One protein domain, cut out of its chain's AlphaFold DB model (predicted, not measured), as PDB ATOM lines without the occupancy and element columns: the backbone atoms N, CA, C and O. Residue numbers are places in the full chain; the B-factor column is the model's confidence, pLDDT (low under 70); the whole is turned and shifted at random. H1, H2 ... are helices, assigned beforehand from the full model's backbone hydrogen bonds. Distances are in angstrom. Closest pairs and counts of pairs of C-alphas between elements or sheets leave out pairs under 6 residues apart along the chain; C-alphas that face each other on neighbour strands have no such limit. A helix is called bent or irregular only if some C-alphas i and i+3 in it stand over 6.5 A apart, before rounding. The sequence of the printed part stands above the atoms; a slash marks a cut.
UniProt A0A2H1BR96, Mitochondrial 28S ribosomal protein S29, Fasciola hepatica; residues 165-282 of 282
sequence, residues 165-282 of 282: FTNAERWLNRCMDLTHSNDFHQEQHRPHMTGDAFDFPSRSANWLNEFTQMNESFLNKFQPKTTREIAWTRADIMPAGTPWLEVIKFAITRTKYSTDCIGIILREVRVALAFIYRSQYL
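What this domain is: This is residues 165 to 282 of the 282 residues of the protein "Mitochondrial 28S ribosomal protein S29" of Fasciola hepatica (UniProt A0A2H1BR96). Three helices make the core: H5 and H6 form a helical hairpin, and H3 packs on both of them, crossing each at a steep tilt. H6 is the long helix, and residues 273 to 282, its last turns and the tail after it, stick out as an arm; the short helices H1, H2 and H4 sit round the core and touch no helix, and residues 223 to 243 loop out between H4 and H5. The printed part has 118 residues with six named helices, H1 to H6 in order, and no named strand; the class is all helix. It is compact, with a radius of gyration of the C-alphas of 15.1 A, and elongated, only just, spanning 47 by 31 by 28 A.

Where its parts are: H1 is residues 169 to 172, beginning with C-alpha 169 at (176.425, 329.377, 236.151). H2 is residues 183 to 192, 15.1 A long, and irregular, with C-alphas 188 and 191 7.1 A apart. H3, residues 201 to 214, measures 19.9 A and begins at C-alpha 201, (191.074, 322.895, 240.768). H4 is residues 216 to 222, 10.1 A long, and H5 is residues 244 to 253, 14.1 A long. H6, residues 255 to 278, measures 35.0 A and ends at C-alpha 278, (179.688, 299.848, 217.406). It is irregular, with C-alphas 256 and 259 7.3 A apart, and has a kink of 26 degrees near residue 262.

How they stand to each other: H5 and H6 are a hairpin at a shallow tilt of 15 degrees, opposite ways. They touch, H6 with residues 257 to 265 alone, and their closest C-alphas, of Ala 251 and Ser 258, are 4.8 A apart. H3 touches H6, whose residues 255 to 262 alone take part, at a steep tilt of 47 degrees, the same way; the closest C-alphas, of Pro 201 and Lys 256, are 4.9 A apart. H3 touches H5 at a steep tilt of 39 degrees, opposite ways, with the closest C-alphas, of Ala 205 and Ile 252, 5.1 A apart. H4 is close to H3 but not clearly touching, with the closest C-alphas, of Thr 212 and Leu 219, 7.7 A apart. H2 is close to H6 but not clearly touching, at 7.7 A between the closest C-alphas, of His 185 and Asp 260. H1 is close to H3 but not clearly touching, at 7.8 A between the closest C-alphas, of Trp 171 and Arg 203. Every O i to N i+4 pair is within hydrogen-bond range in H3, H4 and H5; in H2 4 of 6 are, in H6 18 of 20, and H1 is too short for such a pair.

The domain as a whole: The C-alphas farthest apart, of Met 176 and Leu 282, are 50.0 A apart. Without residues 273 to 282, which stand free, the body spans 37 by 31 by 24 A. The printed part has no cut, and the link from H4 to H5 is long, with 21 residues. Mean pLDDT of the printed part is 87.6, and residues 274 to 282 are under 70.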
ATOM      1  N   PHE A 165     176.027 318.385 236.787       91.00
ATOM      2  CA  PHE A 165     176.203 319.816 236.493       91.00
ATOM      3  C   PHE A 165     174.993 320.617 236.987       91.00
ATOM      4  O   PHE A 165     174.238 321.188 236.204       91.00
ATOM      5  N   THR A 166     174.778 320.624 238.304       89.44
ATOM      6  CA  THR A 166     173.538 321.133 238.920       89.44
ATOM      7  C   THR A 166     173.361 322.645 238.795       89.44
ATOM      8  O   THR A 166     172.241 323.135 238.657       89.44
ATOM      9  N   ASN A 167     174.466 323.393 238.791       86.38
ATOM     10  CA  ASN A 167     174.487 324.827 238.547       86.38
ATOM     11  C   ASN A 167     175.651 325.180 237.613       86.38
ATOM     12  O   ASN A 167     176.780 325.400 238.055       86.38
ATOM     13  N   ALA A 168     175.365 325.241 236.312       85.69
ATOM     14  CA  ALA A 168     176.353 325.603 235.299       85.69
ATOM     15  C   ALA A 168     176.866 327.048 235.462       85.69
ATOM     16  O   ALA A 168     178.046 327.307 235.239       85.69
ATOM     17  N   GLU A 169     176.026 327.979 235.927       86.31
ATOM     18  CA  GLU A 169     176.425 329.377 236.151       86.31
ATOM     19  C   GLU A 169     177.517 329.494 237.218       86.31
ATOM     20  O   GLU A 169     178.385 330.365 237.133       86.31
ATOM     21  N   ARG A 170     177.538 328.574 238.194       85.44
ATOM     22  CA  ARG A 170     178.584 328.533 239.221       85.44
ATOM     23  C   ARG A 170     179.979 328.437 238.610       85.44
ATOM     24  O   ARG A 170     180.892 329.011 239.185       85.44
ATOM     25  N   TRP A 171     180.134 327.777 237.463       86.50
ATOM     26  CA  TRP A 171     181.412 327.653 236.755       86.50
ATOM     27  C   TRP A 171     181.831 328.947 236.051       86.50
ATOM     28  O   TRP A 171     183.022 329.207 235.922       86.50
ATOM     29  N   LEU A 172     180.866 329.788 235.669       86.56
ATOM     30  CA  LEU A 172     181.095 331.069 234.993       86.56
ATOM     31  C   LEU A 172     181.334 332.226 235.973       86.56
ATOM     32  O   LEU A 172     181.916 333.249 235.613       86.56
ATOM     33  N   ASN A 173     180.896 332.079 237.225       85.31
ATOM     34  CA  ASN A 173     181.104 333.088 238.255       85.31
ATOM     35  C   ASN A 173     182.591 333.269 238.566       85.31
ATOM     36  O   ASN A 173     183.321 332.279 238.709       85.31
ATOM     37  N   ARG A 174     183.000 334.531 238.775       84.38
ATOM     38  CA  ARG A 174     184.365 334.891 239.193       84.38
ATOM     39  C   ARG A 174     184.814 334.001 240.344       84.38
ATOM     40  O   ARG A 174     184.062 333.775 241.295       84.38
ATOM     41  N   CYS A 175     186.039 333.508 240.251       82.12
ATOM     42  CA  CYS A 175     186.609 332.654 241.271       82.12
ATOM     43  C   CYS A 175     188.073 332.974 241.506       82.12
ATOM     44  O   CYS A 175     188.778 333.397 240.595       82.12
ATOM     45  N   MET A 176     188.510 332.705 242.730       85.81
ATOM     46  CA  MET A 176     189.917 332.763 243.110       85.81
ATOM     47  C   MET A 176     190.670 331.481 242.729       85.81
ATOM     48  O   MET A 176     191.891 331.462 242.808       85.81
ATOM     49  N   ASP A 177     189.958 330.412 242.346       90.38
ATOM     50  CA  ASP A 177     190.552 329.125 241.962       90.38
ATOM     51  C   ASP A 177     190.870 329.007 240.466       90.38
ATOM     52  O   ASP A 177     191.379 327.975 240.049       90.38
ATOM     53  N   LEU A 178     190.593 330.041 239.667       91.25
ATOM     54  CA  LEU A 178     190.936 330.052 238.250       91.25
ATOM     55  C   LEU A 178     192.462 330.069 238.097       91.25
ATOM     56  O   LEU A 178     193.125 331.006 238.544       91.25
ATOM     57  N   THR A 179     193.011 329.054 237.442       91.81
ATOM     58  CA  THR A 179     194.446 328.953 237.170       91.81
ATOM     59  C   THR A 179     194.687 328.603 235.709       91.81
ATOM     60  O   THR A 179     193.825 328.026 235.054       91.81
ATOM     61  N   HIS A 180     195.839 328.994 235.170       91.25
ATOM     62  CA  HIS A 180     196.227 328.581 233.826       91.25
ATOM     63  C   HIS A 180     196.507 327.076 233.835       91.25
ATOM     64  O   HIS A 180     197.133 326.582 234.779       91.25
ATOM     65  N   SER A 181     196.063 326.356 232.803       89.81
ATOM     66  CA  SER A 181     196.353 324.927 232.721       89.81
ATOM     67  C   SER A 181     197.852 324.685 232.588       89.81
ATOM     68  O   SER A 181     198.597 325.522 232.077       89.81
ATOM     69  N   ASN A 182     198.347 323.564 233.102       86.50
ATOM     70  CA  ASN A 182     199.781 323.305 233.011       86.50
ATOM     71  C   ASN A 182     200.199 323.100 231.540       86.50
ATOM     72  O   ASN A 182     199.401 322.639 230.727       86.50
ATOM     73  N   ASP A 183     201.450 323.415 231.191       85.69
ATOM     74  CA  ASP A 183     201.912 323.352 229.792       85.69
ATOM     75  C   ASP A 183     201.686 321.973 229.155       85.69
ATOM     76  O   ASP A 183     201.354 321.862 227.976       85.69
ATOM     77  N   PHE A 184     201.812 320.914 229.958       85.06
ATOM     78  CA  PHE A 184     201.628 319.538 229.517       85.06
ATOM     79  C   PHE A 184     200.180 319.246 229.086       85.06
ATOM     80  O   PHE A 184     199.956 318.686 228.015       85.06
ATOM     81  N   HIS A 185     199.185 319.648 229.876       82.56
ATOM     82  CA  HIS A 185     197.767 319.504 229.541       82.56
ATOM     83  C   HIS A 185     197.341 320.520 228.484       82.56
ATOM     84  O   HIS A 185     196.594 320.172 227.571       82.56
ATOM     85  N   GLN A 186     197.892 321.734 228.512       85.75
ATOM     86  CA  GLN A 186     197.680 322.734 227.470       85.75
ATOM     87  C   GLN A 186     198.032 322.175 226.082       85.75
ATOM     88  O   GLN A 186     197.254 322.306 225.136       85.75
ATOM     89  N   GLU A 187     199.174 321.491 225.957       84.25
ATOM     90  CA  GLU A 187     199.582 320.804 224.728       84.25
ATOM     91  C   GLU A 187     198.618 319.680 224.320       84.25
ATOM     92  O   GLU A 187     198.308 319.548 223.135       84.25
ATOM     93  N   GLN A 188     198.094 318.909 225.279       82.31
ATOM     94  CA  GLN A 188     197.100 317.861 225.010       82.31
ATOM     95  C   GLN A 188     195.765 318.428 224.498       82.31
ATOM     96  O   GLN A 188     195.095 317.789 223.681       82.31
ATOM     97  N   HIS A 189     195.369 319.619 224.958       78.25
ATOM     98  CA  HIS A 189     194.099 320.257 224.590       78.25
ATOM     99  C   HIS A 189     194.170 321.041 223.271       78.25
ATOM    100  O   HIS A 189     193.162 321.121 222.566       78.25
ATOM    101  N   ARG A 190     195.351 321.551 222.881       80.94
ATOM    102  CA  ARG A 190     195.571 322.355 221.655       80.94
ATOM    103  C   ARG A 190     194.921 321.820 220.369       80.94
ATOM    104  O   ARG A 190     194.385 322.634 219.624       80.94
ATOM    105  N   PRO A 191     194.914 320.506 220.065       81.75
ATOM    106  CA  PRO A 191     194.285 320.015 218.836       81.75
ATOM    107  C   PRO A 191     192.765 320.239 218.780       81.75
ATOM    108  O   PRO A 191     192.182 320.199 217.701       81.75
ATOM    109  N   HIS A 192     192.117 320.449 219.930       77.31
ATOM    110  CA  HIS A 192     190.660 320.524 220.063       77.31
ATOM    111  C   HIS A 192     190.162 321.892 220.550       77.31
ATOM    112  O   HIS A 192     188.951 322.096 220.634       77.31
ATOM    113  N   MET A 193     191.065 322.818 220.888       79.81
ATOM    114  CA  MET A 193     190.729 324.111 221.476       79.81
ATOM    115  C   MET A 193     191.589 325.226 220.882       79.81
ATOM    116  O   MET A 193     192.810 325.116 220.795       79.81
ATOM    117  N   THR A 194     190.940 326.332 220.523       81.94
ATOM    118  CA  THR A 194     191.616 327.571 220.129       81.94
ATOM    119  C   THR A 194     191.813 328.448 221.365       81.94
ATOM    120  O   THR A 194     190.829 328.869 221.971       81.94
ATOM    121  N   GLY A 195     193.067 328.747 221.713       85.69
ATOM    122  CA  GLY A 195     193.434 329.594 222.857       85.69
ATOM    123  C   GLY A 195     193.965 328.816 224.065       85.69
ATOM    124  O   GLY A 195     194.260 327.623 223.969       85.69
ATOM    125  N   ASP A 196     194.093 329.520 225.189       87.50
ATOM    126  CA  ASP A 196     194.628 328.967 226.436       87.50
ATOM    127  C   ASP A 196     193.520 328.337 227.288       87.50
ATOM    128  O   ASP A 196     192.421 328.887 227.416       87.50
ATOM    129  N   ALA A 197     193.799 327.159 227.848       88.56
ATOM    130  CA  ALA A 197     192.885 326.449 228.725       88.56
ATOM    131  C   ALA A 197     193.109 326.904 230.170       88.56
ATOM    132  O   ALA A 197     194.234 327.142 230.614       88.56
ATOM    133  N   PHE A 198     192.012 327.009 230.910       90.56
ATOM    134  CA  PHE A 198     192.036 327.378 232.314       90.56
ATOM    135  C   PHE A 198     191.377 326.295 233.149       90.56
ATOM    136  O   PHE A 198     190.327 325.763 232.781       90.56
ATOM    137  N   ASP A 199     191.979 326.046 234.304       92.19
ATOM    138  CA  ASP A 199     191.540 325.045 235.253       92.19
ATOM    139  C   ASP A 199     190.855 325.687 236.459       92.19
ATOM    140  O   ASP A 199     191.144 326.819 236.858       92.19
ATOM    141  N   PHE A 200     189.954 324.915 237.067       93.88
ATOM    142  CA  PHE A 200     189.246 325.254 238.302       93.88
ATOM    143  C   PHE A 200     189.475 324.144 239.341       93.88
ATOM    144  O   PHE A 200     188.569 323.334 239.579       93.88
ATOM    145  N   PRO A 201     190.670 324.041 239.952       94.00
ATOM    146  CA  PRO A 201     191.074 322.895 240.768       94.00
ATOM    147  C   PRO A 201     190.118 322.593 241.925       94.00
ATOM    148  O   PRO A 201     189.720 321.445 242.130       94.00
ATOM    149  N   SER A 202     189.711 323.628 242.668       93.31
ATOM    150  CA  SER A 202     188.869 323.487 243.862       93.31
ATOM    151  C   SER A 202     187.429 323.121 243.498       93.31
ATOM    152  O   SER A 202     186.892 322.129 243.993       93.31
ATOM    153  N   ARG A 203     186.809 323.857 242.565       93.06
ATOM    154  CA  ARG A 203     185.462 323.533 242.062       93.06
ATOM    155  C   ARG A 203     185.398 322.149 241.427       93.06
ATOM    156  O   ARG A 203     184.444 321.419 241.677       93.06
ATOM    157  N   SER A 204     186.420 321.774 240.662       95.19
ATOM    158  CA  SER A 204     186.476 320.465 240.009       95.19
ATOM    159  C   SER A 204     186.628 319.337 241.028       95.19
ATOM    160  O   SER A 204     185.960 318.318 240.899       95.19
ATOM    161  N   ALA A 205     187.428 319.527 242.082       95.94
ATOM    162  CA  ALA A 205     187.526 318.554 243.173       95.94
ATOM    163  C   ALA A 205     186.183 318.376 243.904       95.94
ATOM    164  O   ALA A 205     185.772 317.252 244.181       95.94
ATOM    165  N   ASN A 206     185.467 319.475 244.170       94.25
ATOM    166  CA  ASN A 206     184.130 319.419 244.770       94.25
ATOM    167  C   ASN A 206     183.132 318.692 243.860       94.25
ATOM    168  O   ASN A 206     182.412 317.815 244.329       94.25
ATOM    169  N   TRP A 207     183.151 318.978 242.557       95.62
ATOM    170  CA  TRP A 207     182.323 318.269 241.583       95.62
ATOM    171  C   TRP A 207     182.637 316.770 241.537       95.62
ATOM    172  O   TRP A 207     181.719 315.959 241.504       95.62
ATOM    173  N   LEU A 208     183.914 316.374 241.590       97.25
ATOM    174  CA  LEU A 208     184.318 314.962 241.629       97.25
ATOM    175  C   LEU A 208     183.836 314.254 242.905       97.25
ATOM    176  O   LEU A 208     183.425 313.092 242.845       97.25
ATOM    177  N   ASN A 209     183.842 314.949 244.047       95.69
ATOM    178  CA  ASN A 209     183.263 314.443 245.293       95.69
ATOM    179  C   ASN A 209     181.746 314.239 245.169       95.69
ATOM    180  O   ASN A 209     181.247 313.178 245.543       95.69
ATOM    181  N   GLU A 210     181.022 315.219 244.621       94.38
ATOM    182  CA  GLU A 210     179.576 315.126 244.374       94.38
ATOM    183  C   GLU A 210     179.250 314.000 243.381       94.38
ATOM    184  O   GLU A 210     178.364 313.183 243.631       94.38
ATOM    185  N   PHE A 211     180.011 313.898 242.290       96.06
ATOM    186  CA  PHE A 211     179.895 312.838 241.292       96.06
ATOM    187  C   PHE A 211     180.097 311.449 241.907       96.06
ATOM    188  O   PHE A 211     179.304 310.546 241.646       96.06
ATOM    189  N   THR A 212     181.124 311.276 242.742       95.88
ATOM    190  CA  THR A 212     181.413 309.987 243.388       95.88
ATOM    191  C   THR A 212     180.304 309.596 244.361       95.88
ATOM    192  O   THR A 212     179.839 308.460 244.323       95.88
ATOM    193  N   GLN A 213     179.836 310.537 245.187       94.31
ATOM    194  CA  GLN A 213     178.751 310.291 246.140       94.31
ATOM    195  C   GLN A 213     177.445 309.936 245.427       94.31
ATOM    196  O   GLN A 213     176.815 308.938 245.767       94.31
ATOM    197  N   MET A 214     177.057 310.706 244.404       94.81
ATOM    198  CA  MET A 214     175.813 310.494 243.660       94.81
ATOM    199  C   MET A 214     175.799 309.150 242.919       94.81
ATOM    200  O   MET A 214     174.769 308.479 242.890       94.81
ATOM    201  N   ASN A 215     176.946 308.726 242.382       96.06
ATOM    202  CA  ASN A 215     177.073 307.525 241.550       96.06
ATOM    203  C   ASN A 215     177.697 306.324 242.264       96.06
ATOM    204  O   ASN A 215     178.087 305.365 241.605       96.06
ATOM    205  N   GLU A 216     177.802 306.346 243.589       93.81
ATOM    206  CA  GLU A 216     178.471 305.297 244.364       93.81
ATOM    207  C   GLU A 216     177.987 303.878 244.009       93.81
ATOM    208  O   GLU A 216     178.803 303.005 243.715       93.81
ATOM    209  N   SER A 217     176.666 303.660 243.952       91.44
ATOM    210  CA  SER A 217     176.065 302.364 243.606       91.44
ATOM    211  C   SER A 217     176.504 301.889 242.218       91.44
ATOM    212  O   SER A 217     176.927 300.745 242.051       91.44
ATOM    213  N   PHE A 218     176.495 302.796 241.236       93.06
ATOM    214  CA  PHE A 218     176.934 302.522 239.870       93.06
ATOM    215  C   PHE A 218     178.434 302.204 239.808       93.06
ATOM    216  O   PHE A 218     178.839 301.195 239.231       93.06
ATOM    217  N   LEU A 219     179.272 303.048 240.416       93.88
ATOM    218  CA  LEU A 219     180.730 302.919 240.365       93.88
ATOM    219  C   LEU A 219     181.206 301.627 241.041       93.88
ATOM    220  O   LEU A 219     182.091 300.958 240.509       93.88
ATOM    221  N   ASN A 220     180.579 301.239 242.153       92.56
ATOM    222  CA  ASN A 220     180.891 299.997 242.859       92.56
ATOM    223  C   ASN A 220     180.416 298.751 242.098       92.56
ATOM    224  O   ASN A 220     181.106 297.732 242.089       92.56
ATOM    225  N   LYS A 221     179.255 298.828 241.436       91.81
ATOM    226  CA  LYS A 221     178.673 297.713 240.677       91.81
ATOM    227  C   LYS A 221     179.429 297.434 239.380       91.81
ATOM    228  O   LYS A 221     179.755 296.285 239.101       91.81
ATOM    229  N   PHE A 222     179.700 298.471 238.587       90.12
ATOM    230  CA  PHE A 222     180.265 298.317 237.243       90.12
ATOM    231  C   PHE A 222     181.790 298.459 237.190       90.12
ATOM    232  O   PHE A 222     182.393 297.991 236.229       90.12
ATOM    233  N   GLN A 223     182.410 299.088 238.198       92.19
ATOM    234  CA  GLN A 223     183.863 299.301 238.306       92.19
ATOM    235  C   GLN A 223     184.516 299.698 236.969       92.19
ATOM    236  O   GLN A 223     185.418 299.003 236.484       92.19
ATOM    237  N   PRO A 224     184.051 300.796 236.339       93.12
ATOM    238  CA  PRO A 224     184.539 301.194 235.029       93.12
ATOM    239  C   PRO A 224     186.041 301.489 235.073       93.12
ATOM    240  O   PRO A 224     186.574 302.004 236.061       93.12
ATOM    241  N   LYS A 225     186.723 301.142 233.982       94.38
ATOM    242  CA  LYS A 225     188.175 301.263 233.827       94.38
ATOM    243  C   LYS A 225     188.509 302.204 232.682       94.38
ATOM    244  O   LYS A 225     187.712 302.382 231.765       94.38
ATOM    245  N   THR A 226     189.681 302.819 232.743       94.25
ATOM    246  CA  THR A 226     190.179 303.675 231.665       94.25
ATOM    247  C   THR A 226     190.481 302.839 230.429       94.25
ATOM    248  O   THR A 226     191.065 301.759 230.522       94.25
ATOM    249  N   THR A 227     190.092 303.324 229.253       92.56
ATOM    250  CA  THR A 227     190.406 302.648 227.986       92.56
ATOM    251  C   THR A 227     191.813 302.969 227.495       92.56
ATOM    252  O   THR A 227     192.375 302.225 226.691       92.56
ATOM    253  N   ARG A 228     192.395 304.076 227.973       90.12
ATOM    254  CA  ARG A 228     193.714 304.570 227.573       90.12
ATOM    255  C   ARG A 228     194.569 304.911 228.787       90.12
ATOM    256  O   ARG A 228     194.071 305.083 229.898       90.12
ATOM    257  N   GLU A 229     195.868 304.999 228.542       93.50
ATOM    258  CA  GLU A 229     196.830 305.545 229.492       93.50
ATOM    259  C   GLU A 229     196.532 307.027 229.757       93.50
ATOM    260  O   GLU A 229     196.197 307.781 228.839       93.50
ATOM    261  N   ILE A 230     196.653 307.436 231.019       92.44
ATOM    262  CA  ILE A 230     196.495 308.820 231.457       92.44
ATOM    263  C   ILE A 230     197.853 309.316 231.933       92.44
ATOM    264  O   ILE A 230     198.336 308.906 232.986       92.44
ATOM    265  N   ALA A 231     198.440 310.246 231.190       91.81
ATOM    266  CA  ALA A 231     199.597 310.994 231.652       91.81
ATOM    267  C   ALA A 231     199.123 312.293 232.320       91.81
ATOM    268  O   ALA A 231     198.522 313.145 231.661       91.81
ATOM    269  N   TRP A 232     199.393 312.449 233.616       90.06
ATOM    270  CA  TRP A 232     199.170 313.700 234.358       90.06
ATOM    271  C   TRP A 232     200.385 314.620 234.264       90.06
ATOM    272  O   TRP A 232     200.277 315.842 234.214       90.06
ATOM    273  N   THR A 233     201.571 314.017 234.266       88.88
ATOM    274  CA  THR A 233     202.851 314.667 233.981       88.88
ATOM    275  C   THR A 233     203.740 313.680 233.234       88.88
ATOM    276  O   THR A 233     203.355 312.539 232.991       88.88
ATOM    277  N   ARG A 234     204.974 314.082 232.912       86.00
ATOM    278  CA  ARG A 234     205.981 313.161 232.361       86.00
ATOM    279  C   ARG A 234     206.374 312.036 233.330       86.00
ATOM    280  O   ARG A 234     206.903 311.030 232.879       86.00
ATOM    281  N   ALA A 235     206.167 312.226 234.636       88.00
ATOM    282  CA  ALA A 235     206.532 311.259 235.673       88.00
ATOM    283  C   ALA A 235     205.313 310.523 236.254       88.00
ATOM    284  O   ALA A 235     205.418 309.361 236.632       88.00
ATOM    285  N   ASP A 236     204.160 311.193 236.325       89.50
ATOM    286  CA  ASP A 236     202.912 310.626 236.831       89.50
ATOM    287  C   ASP A 236     202.075 310.099 235.661       89.50
ATOM    288  O   ASP A 236     201.383 310.863 234.978       89.50
ATOM    289  N   ILE A 237     202.126 308.786 235.457       92.38
ATOM    290  CA  ILE A 237     201.391 308.080 234.410       92.38
ATOM    291  C   ILE A 237     200.558 306.971 235.056       92.38
ATOM    292  O   ILE A 237     201.063 306.204 235.874       92.38
ATOM    293  N   MET A 238     199.281 306.881 234.687       94.94
ATOM    294  CA  MET A 238     198.391 305.781 235.061       94.94
ATOM    295  C   MET A 238     198.123 304.914 233.824       94.94
ATOM    296  O   MET A 238     197.686 305.448 232.799       94.94
ATOM    297  N   PRO A 239     198.363 303.593 233.885       95.81
ATOM    298  CA  PRO A 239     198.197 302.714 232.733       95.81
ATOM    299  C   PRO A 239     196.726 302.594 232.305       95.81
ATOM    300  O   PRO A 239     195.794 302.870 233.069       95.81
ATOM    301  N   ALA A 240     196.505 302.135 231.072       94.69
ATOM    302  CA  ALA A 240     195.171 301.735 230.632       94.69
ATOM    303  C   ALA A 240     194.626 300.601 231.521       94.69
ATOM    304  O   ALA A 240     195.373 299.740 231.985       94.69
ATOM    305  N   GLY A 241     193.316 300.592 231.754       94.44
ATOM    306  CA  GLY A 241     192.656 299.629 232.634       94.44
ATOM    307  C   GLY A 241     192.581 300.058 234.104       94.44
ATOM    308  O   GLY A 241     192.102 299.279 234.931       94.44
ATOM    309  N   THR A 242     193.006 301.277 234.439       96.38
ATOM    310  CA  THR A 242     192.937 301.791 235.812       96.38
ATOM    311  C   THR A 242     191.478 302.088 236.203       96.38
ATOM    312  O   THR A 242     190.759 302.705 235.411       96.38
ATOM    313  N   PRO A 243     190.988 301.663 237.386       96.06
ATOM    314  CA  PRO A 243     189.617 301.936 237.821       96.06
ATOM    315  C   PRO A 243     189.328 303.435 237.956       96.06
ATOM    316  O   PRO A 243     190.136 304.182 238.508       96.06
ATOM    317  N   TRP A 244     188.143 303.887 237.538       96.50
ATOM    318  CA  TRP A 244     187.777 305.309 237.610       96.50
ATOM    319  C   TRP A 244     187.831 305.867 239.033       96.50
ATOM    320  O   TRP A 244     188.285 306.989 239.224       96.50
ATOM    321  N   LEU A 245     187.424 305.087 240.039       96.75
ATOM    322  CA  LEU A 245     187.499 305.506 241.444       96.75
ATOM    323  C   LEU A 245     188.936 305.839 241.878       96.75
ATOM    324  O   LEU A 245     189.141 306.771 242.651       96.75
ATOM    325  N   GLU A 246     189.933 305.120 241.359       96.81
ATOM    326  CA  GLU A 246     191.344 305.384 241.644       96.81
ATOM    327  C   GLU A 246     191.812 306.684 240.978       96.81
ATOM    328  O   GLU A 246     192.412 307.535 241.636       96.81
ATOM    329  N   VAL A 247     191.455 306.874 239.703       97.00
ATOM    330  CA  VAL A 247     191.724 308.103 238.935       97.00
ATOM    331  C   VAL A 247     191.109 309.324 239.632       97.00
ATOM    332  O   VAL A 247     191.774 310.345 239.816       97.00
ATOM    333  N   ILE A 248     189.856 309.208 240.077       97.31
ATOM    334  CA  ILE A 248     189.128 310.269 240.781       97.31
ATOM    335  C   ILE A 248     189.784 310.575 242.129       97.31
ATOM    336  O   ILE A 248     190.043 311.737 242.444       97.31
ATOM    337  N   LYS A 249     190.103 309.544 242.921       96.94
ATOM    338  CA  LYS A 249     190.751 309.711 244.228       96.94
ATOM    339  C   LYS A 249     192.111 310.398 244.096       96.94
ATOM    340  O   LYS A 249     192.437 311.271 244.906       96.94
ATOM    341  N   PHE A 250     192.887 310.036 243.075       96.38
ATOM    342  CA  PHE A 250     194.156 310.686 242.758       96.38
ATOM    343  C   PHE A 250     193.965 312.186 242.495       96.38
ATOM    344  O   PHE A 250     194.656 313.011 243.100       96.38
ATOM    345  N   ALA A 251     192.990 312.541 241.656       96.06
ATOM    346  CA  ALA A 251     192.714 313.922 241.284       96.06
ATOM    347  C   ALA A 251     192.169 314.762 242.453       96.06
ATOM    348  O   ALA A 251     192.614 315.886 242.656       96.06
ATOM    349  N   ILE A 252     191.292 314.201 243.293       96.88
ATOM    350  CA  ILE A 252     190.801 314.880 244.506       96.88
ATOM    351  C   ILE A 252     191.951 315.140 245.488       96.88
ATOM    352  O   ILE A 252     192.042 316.224 246.061       96.88
ATOM    353  N   THR A 253     192.857 314.173 245.658       96.62
ATOM    354  CA  THR A 253     194.026 314.321 246.546       96.62
ATOM    355  C   THR A 253     194.994 315.387 246.023       96.62
ATOM    356  O   THR A 253     195.587 316.135 246.797       96.62
ATOM    357  N   ARG A 254     195.154 315.477 244.698       94.19
ATOM    358  CA  ARG A 254     196.017 316.446 244.014       94.19
ATOM    359  C   ARG A 254     195.156 317.376 243.166       94.19
ATOM    360  O   ARG A 254     195.167 317.290 241.940       94.19
ATOM    361  N   THR A 255     194.452 318.285 243.834       94.31
ATOM    362  CA  THR A 255     193.368 319.097 243.248       94.31
ATOM    363  C   THR A 255     193.715 319.810 241.942       94.31
ATOM    364  O   THR A 255     192.827 320.024 241.122       94.31
ATOM    365  N   LYS A 256     194.993 320.132 241.700       92.88
ATOM    366  CA  LYS A 256     195.483 320.699 240.431       92.88
ATOM    367  C   LYS A 256     195.136 319.867 239.186       92.88
ATOM    368  O   LYS A 256     195.065 320.435 238.112       92.88
ATOM    369  N   TYR A 257     194.910 318.559 239.328       93.56
ATOM    370  CA  TYR A 257     194.530 317.657 238.232       93.56
ATOM    371  C   TYR A 257     193.017 317.417 238.132       93.56
ATOM    372  O   TYR A 257     192.552 316.684 237.260       93.56
ATOM    373  N   SER A 258     192.223 317.993 239.038       95.69
ATOM    374  CA  SER A 258     190.784 317.734 239.104       95.69
ATOM    375  C   SER A 258     190.048 318.166 237.844       95.69
ATOM    376  O   SER A 258     189.131 317.468 237.424       95.69
ATOM    377  N   THR A 259     190.427 319.286 237.225       94.19
ATOM    378  CA  THR A 259     189.759 319.759 236.003       94.19
ATOM    379  C   THR A 259     190.002 318.807 234.835       94.19
ATOM    380  O   THR A 259     189.041 318.367 234.198       94.19
ATOM    381  N   ASP A 260     191.247 318.377 234.627       92.81
ATOM    382  CA  ASP A 260     191.571 317.372 233.612       92.81
ATOM    383  C   ASP A 260     190.887 316.030 233.880       92.81
ATOM    384  O   ASP A 260     190.407 315.386 232.946       92.81
ATOM    385  N   CYS A 261     190.774 315.624 235.150       95.50
ATOM    386  CA  CYS A 261     190.074 314.402 235.543       95.50
ATOM    387  C   CYS A 261     188.615 314.392 235.066       95.50
ATOM    388  O   CYS A 261     188.166 313.395 234.499       95.50
ATOM    389  N   ILE A 262     187.894 315.511 235.206       95.50
ATOM    390  CA  ILE A 262     186.527 315.649 234.676       95.50
ATOM    391  C   ILE A 262     186.528 315.430 233.159       95.50
ATOM    392  O   ILE A 262     185.745 314.627 232.647       95.50
ATOM    393  N   GLY A 263     187.435 316.090 232.435       92.19
ATOM    394  CA  GLY A 263     187.562 315.934 230.984       92.19
ATOM    395  C   GLY A 263     187.888 314.498 230.555       92.19
ATOM    396  O   GLY A 263     187.344 314.003 229.566       92.19
ATOM    397  N   ILE A 264     188.742 313.799 231.306       92.88
ATOM    398  CA  ILE A 264     189.058 312.383 231.093       92.88
ATOM    399  C   ILE A 264     187.802 311.525 231.260       92.88
ATOM    400  O   ILE A 264     187.464 310.789 230.337       92.88
ATOM    401  N   ILE A 265     187.070 311.666 232.370       94.69
ATOM    402  CA  ILE A 265     185.847 310.888 232.631       94.69
ATOM    403  C   ILE A 265     184.812 311.122 231.527       94.69
ATOM    404  O   ILE A 265     184.259 310.165 230.995       94.69
ATOM    405  N   LEU A 266     184.588 312.373 231.115       93.00
ATOM    406  CA  LEU A 266     183.644 312.691 230.036       93.00
ATOM    407  C   LEU A 266     184.034 312.038 228.700       93.00
ATOM    408  O   LEU A 266     183.165 311.570 227.957       93.00
ATOM    409  N   ARG A 267     185.335 311.974 228.389       90.31
ATOM    410  CA  ARG A 267     185.836 311.272 227.197       90.31
ATOM    411  C   ARG A 267     185.648 309.764 227.310       90.31
ATOM    412  O   ARG A 267     185.183 309.162 226.347       90.31
ATOM    413  N   GLU A 268     185.946 309.172 228.461       92.25
ATOM    414  CA  GLU A 268     185.756 307.737 228.701       92.25
ATOM    415  C   GLU A 268     184.271 307.344 228.622       92.25
ATOM    416  O   GLU A 268     183.939 306.371 227.950       92.25
ATOM    417  N   VAL A 269     183.354 308.148 229.180       90.31
ATOM    418  CA  VAL A 269     181.896 307.964 229.017       90.31
ATOM    419  C   VAL A 269     181.514 307.973 227.536       90.31
ATOM    420  O   VAL A 269     180.794 307.093 227.066       90.31
ATOM    421  N   ARG A 270     182.017 308.948 226.770       86.31
ATOM    422  CA  ARG A 270     181.731 309.044 225.333       86.31
ATOM    423  C   ARG A 270     182.265 307.838 224.557       86.31
ATOM    424  O   ARG A 270     181.590 307.369 223.642       86.31
ATOM    425  N   VAL A 271     183.458 307.349 224.894       84.56
ATOM    426  CA  VAL A 271     184.052 306.157 224.269       84.56
ATOM    427  C   VAL A 271     183.246 304.908 224.616       84.56
ATOM    428  O   VAL A 271     182.930 304.141 223.711       84.56
ATOM    429  N   ALA A 272     182.855 304.733 225.881       79.31
ATOM    430  CA  ALA A 272     182.028 303.613 226.318       79.31
ATOM    431  C   ALA A 272     180.685 303.581 225.573       79.31
ATOM    432  O   ALA A 272     180.299 302.541 225.042       79.31
ATOM    433  N   LEU A 273     180.022 304.735 225.435       71.69
ATOM    434  CA  LEU A 273     178.803 304.858 224.633       71.69
ATOM    435  C   LEU A 273     179.054 304.492 223.165       71.69
ATOM    436  O   LEU A 273     178.323 303.687 222.597       71.69
ATOM    437  N   ALA A 274     180.110 305.026 222.545       67.19
ATOM    438  CA  ALA A 274     180.435 304.719 221.153       67.19
ATOM    439  C   ALA A 274     180.750 303.229 220.927       67.19
ATOM    440  O   ALA A 274     180.419 302.696 219.870       67.19
ATOM    441  N   PHE A 275     181.373 302.555 221.899       59.41
ATOM    442  CA  PHE A 275     181.667 301.124 221.828       59.41
ATOM    443  C   PHE A 275     180.392 300.276 221.872       59.41
ATOM    444  O   PHE A 275     180.237 299.392 221.031       59.41
ATOM    445  N   ILE A 276     179.452 300.602 222.771       56.97
ATOM    446  CA  ILE A 276     178.131 299.951 222.843       56.97
ATOM    447  C   ILE A 276     177.433 300.020 221.480       56.97
ATOM    448  O   ILE A 276     176.971 299.003 220.973       56.97
ATOM    449  N   TYR A 277     177.448 301.187 220.831       50.16
ATOM    450  CA  TYR A 277     176.813 301.353 219.522       50.16
ATOM    451  C   TYR A 277     177.574 300.704 218.364       50.16
ATOM    452  O   TYR A 277     176.973 300.442 217.330       50.16
ATOM    453  N   ARG A 278     178.883 300.453 218.485       46.75
ATOM    454  CA  ARG A 278     179.688 299.848 217.406       46.75
ATOM    455  C   ARG A 278     179.673 298.321 217.448       46.75
ATOM    456  O   ARG A 278     179.712 297.702 216.393       46.75
ATOM    457  N   SER A 279     179.581 297.735 218.642       44.41
ATOM    458  CA  SER A 279     179.477 296.282 218.837       44.41
ATOM    459  C   SER A 279     178.138 295.695 218.373       44.41
ATOM    460  O   SER A 279     178.034 294.484 218.266       44.41
ATOM    461  N   GLN A 280     177.124 296.525 218.102       42.25
ATOM    462  CA  GLN A 280     175.817 296.096 217.581       42.25
ATOM    463  C   GLN A 280     175.789 295.904 216.048       42.25
ATOM    464  O   GLN A 280     174.764 295.508 215.505       42.25
ATOM    465  N   TYR A 281     176.884 296.211 215.340       39.22
ATOM    466  CA  TYR A 281     176.964 296.161 213.870       39.22
ATOM    467  C   TYR A 281     178.152 295.336 213.338       39.22
ATOM    468  O   TYR A 281     178.507 295.472 212.164       39.22
ATOM    469  N   LEU A 282     178.781 294.521 214.190       32.81
ATOM    470  CA  LEU A 282     179.779 293.506 213.829       32.81
ATOM    471  C   LEU A 282     179.247 292.137 214.242       32.81
ATOM    472  O   LEU A 282     179.436 291.195 213.447       32.81
TER     473      LEU A 282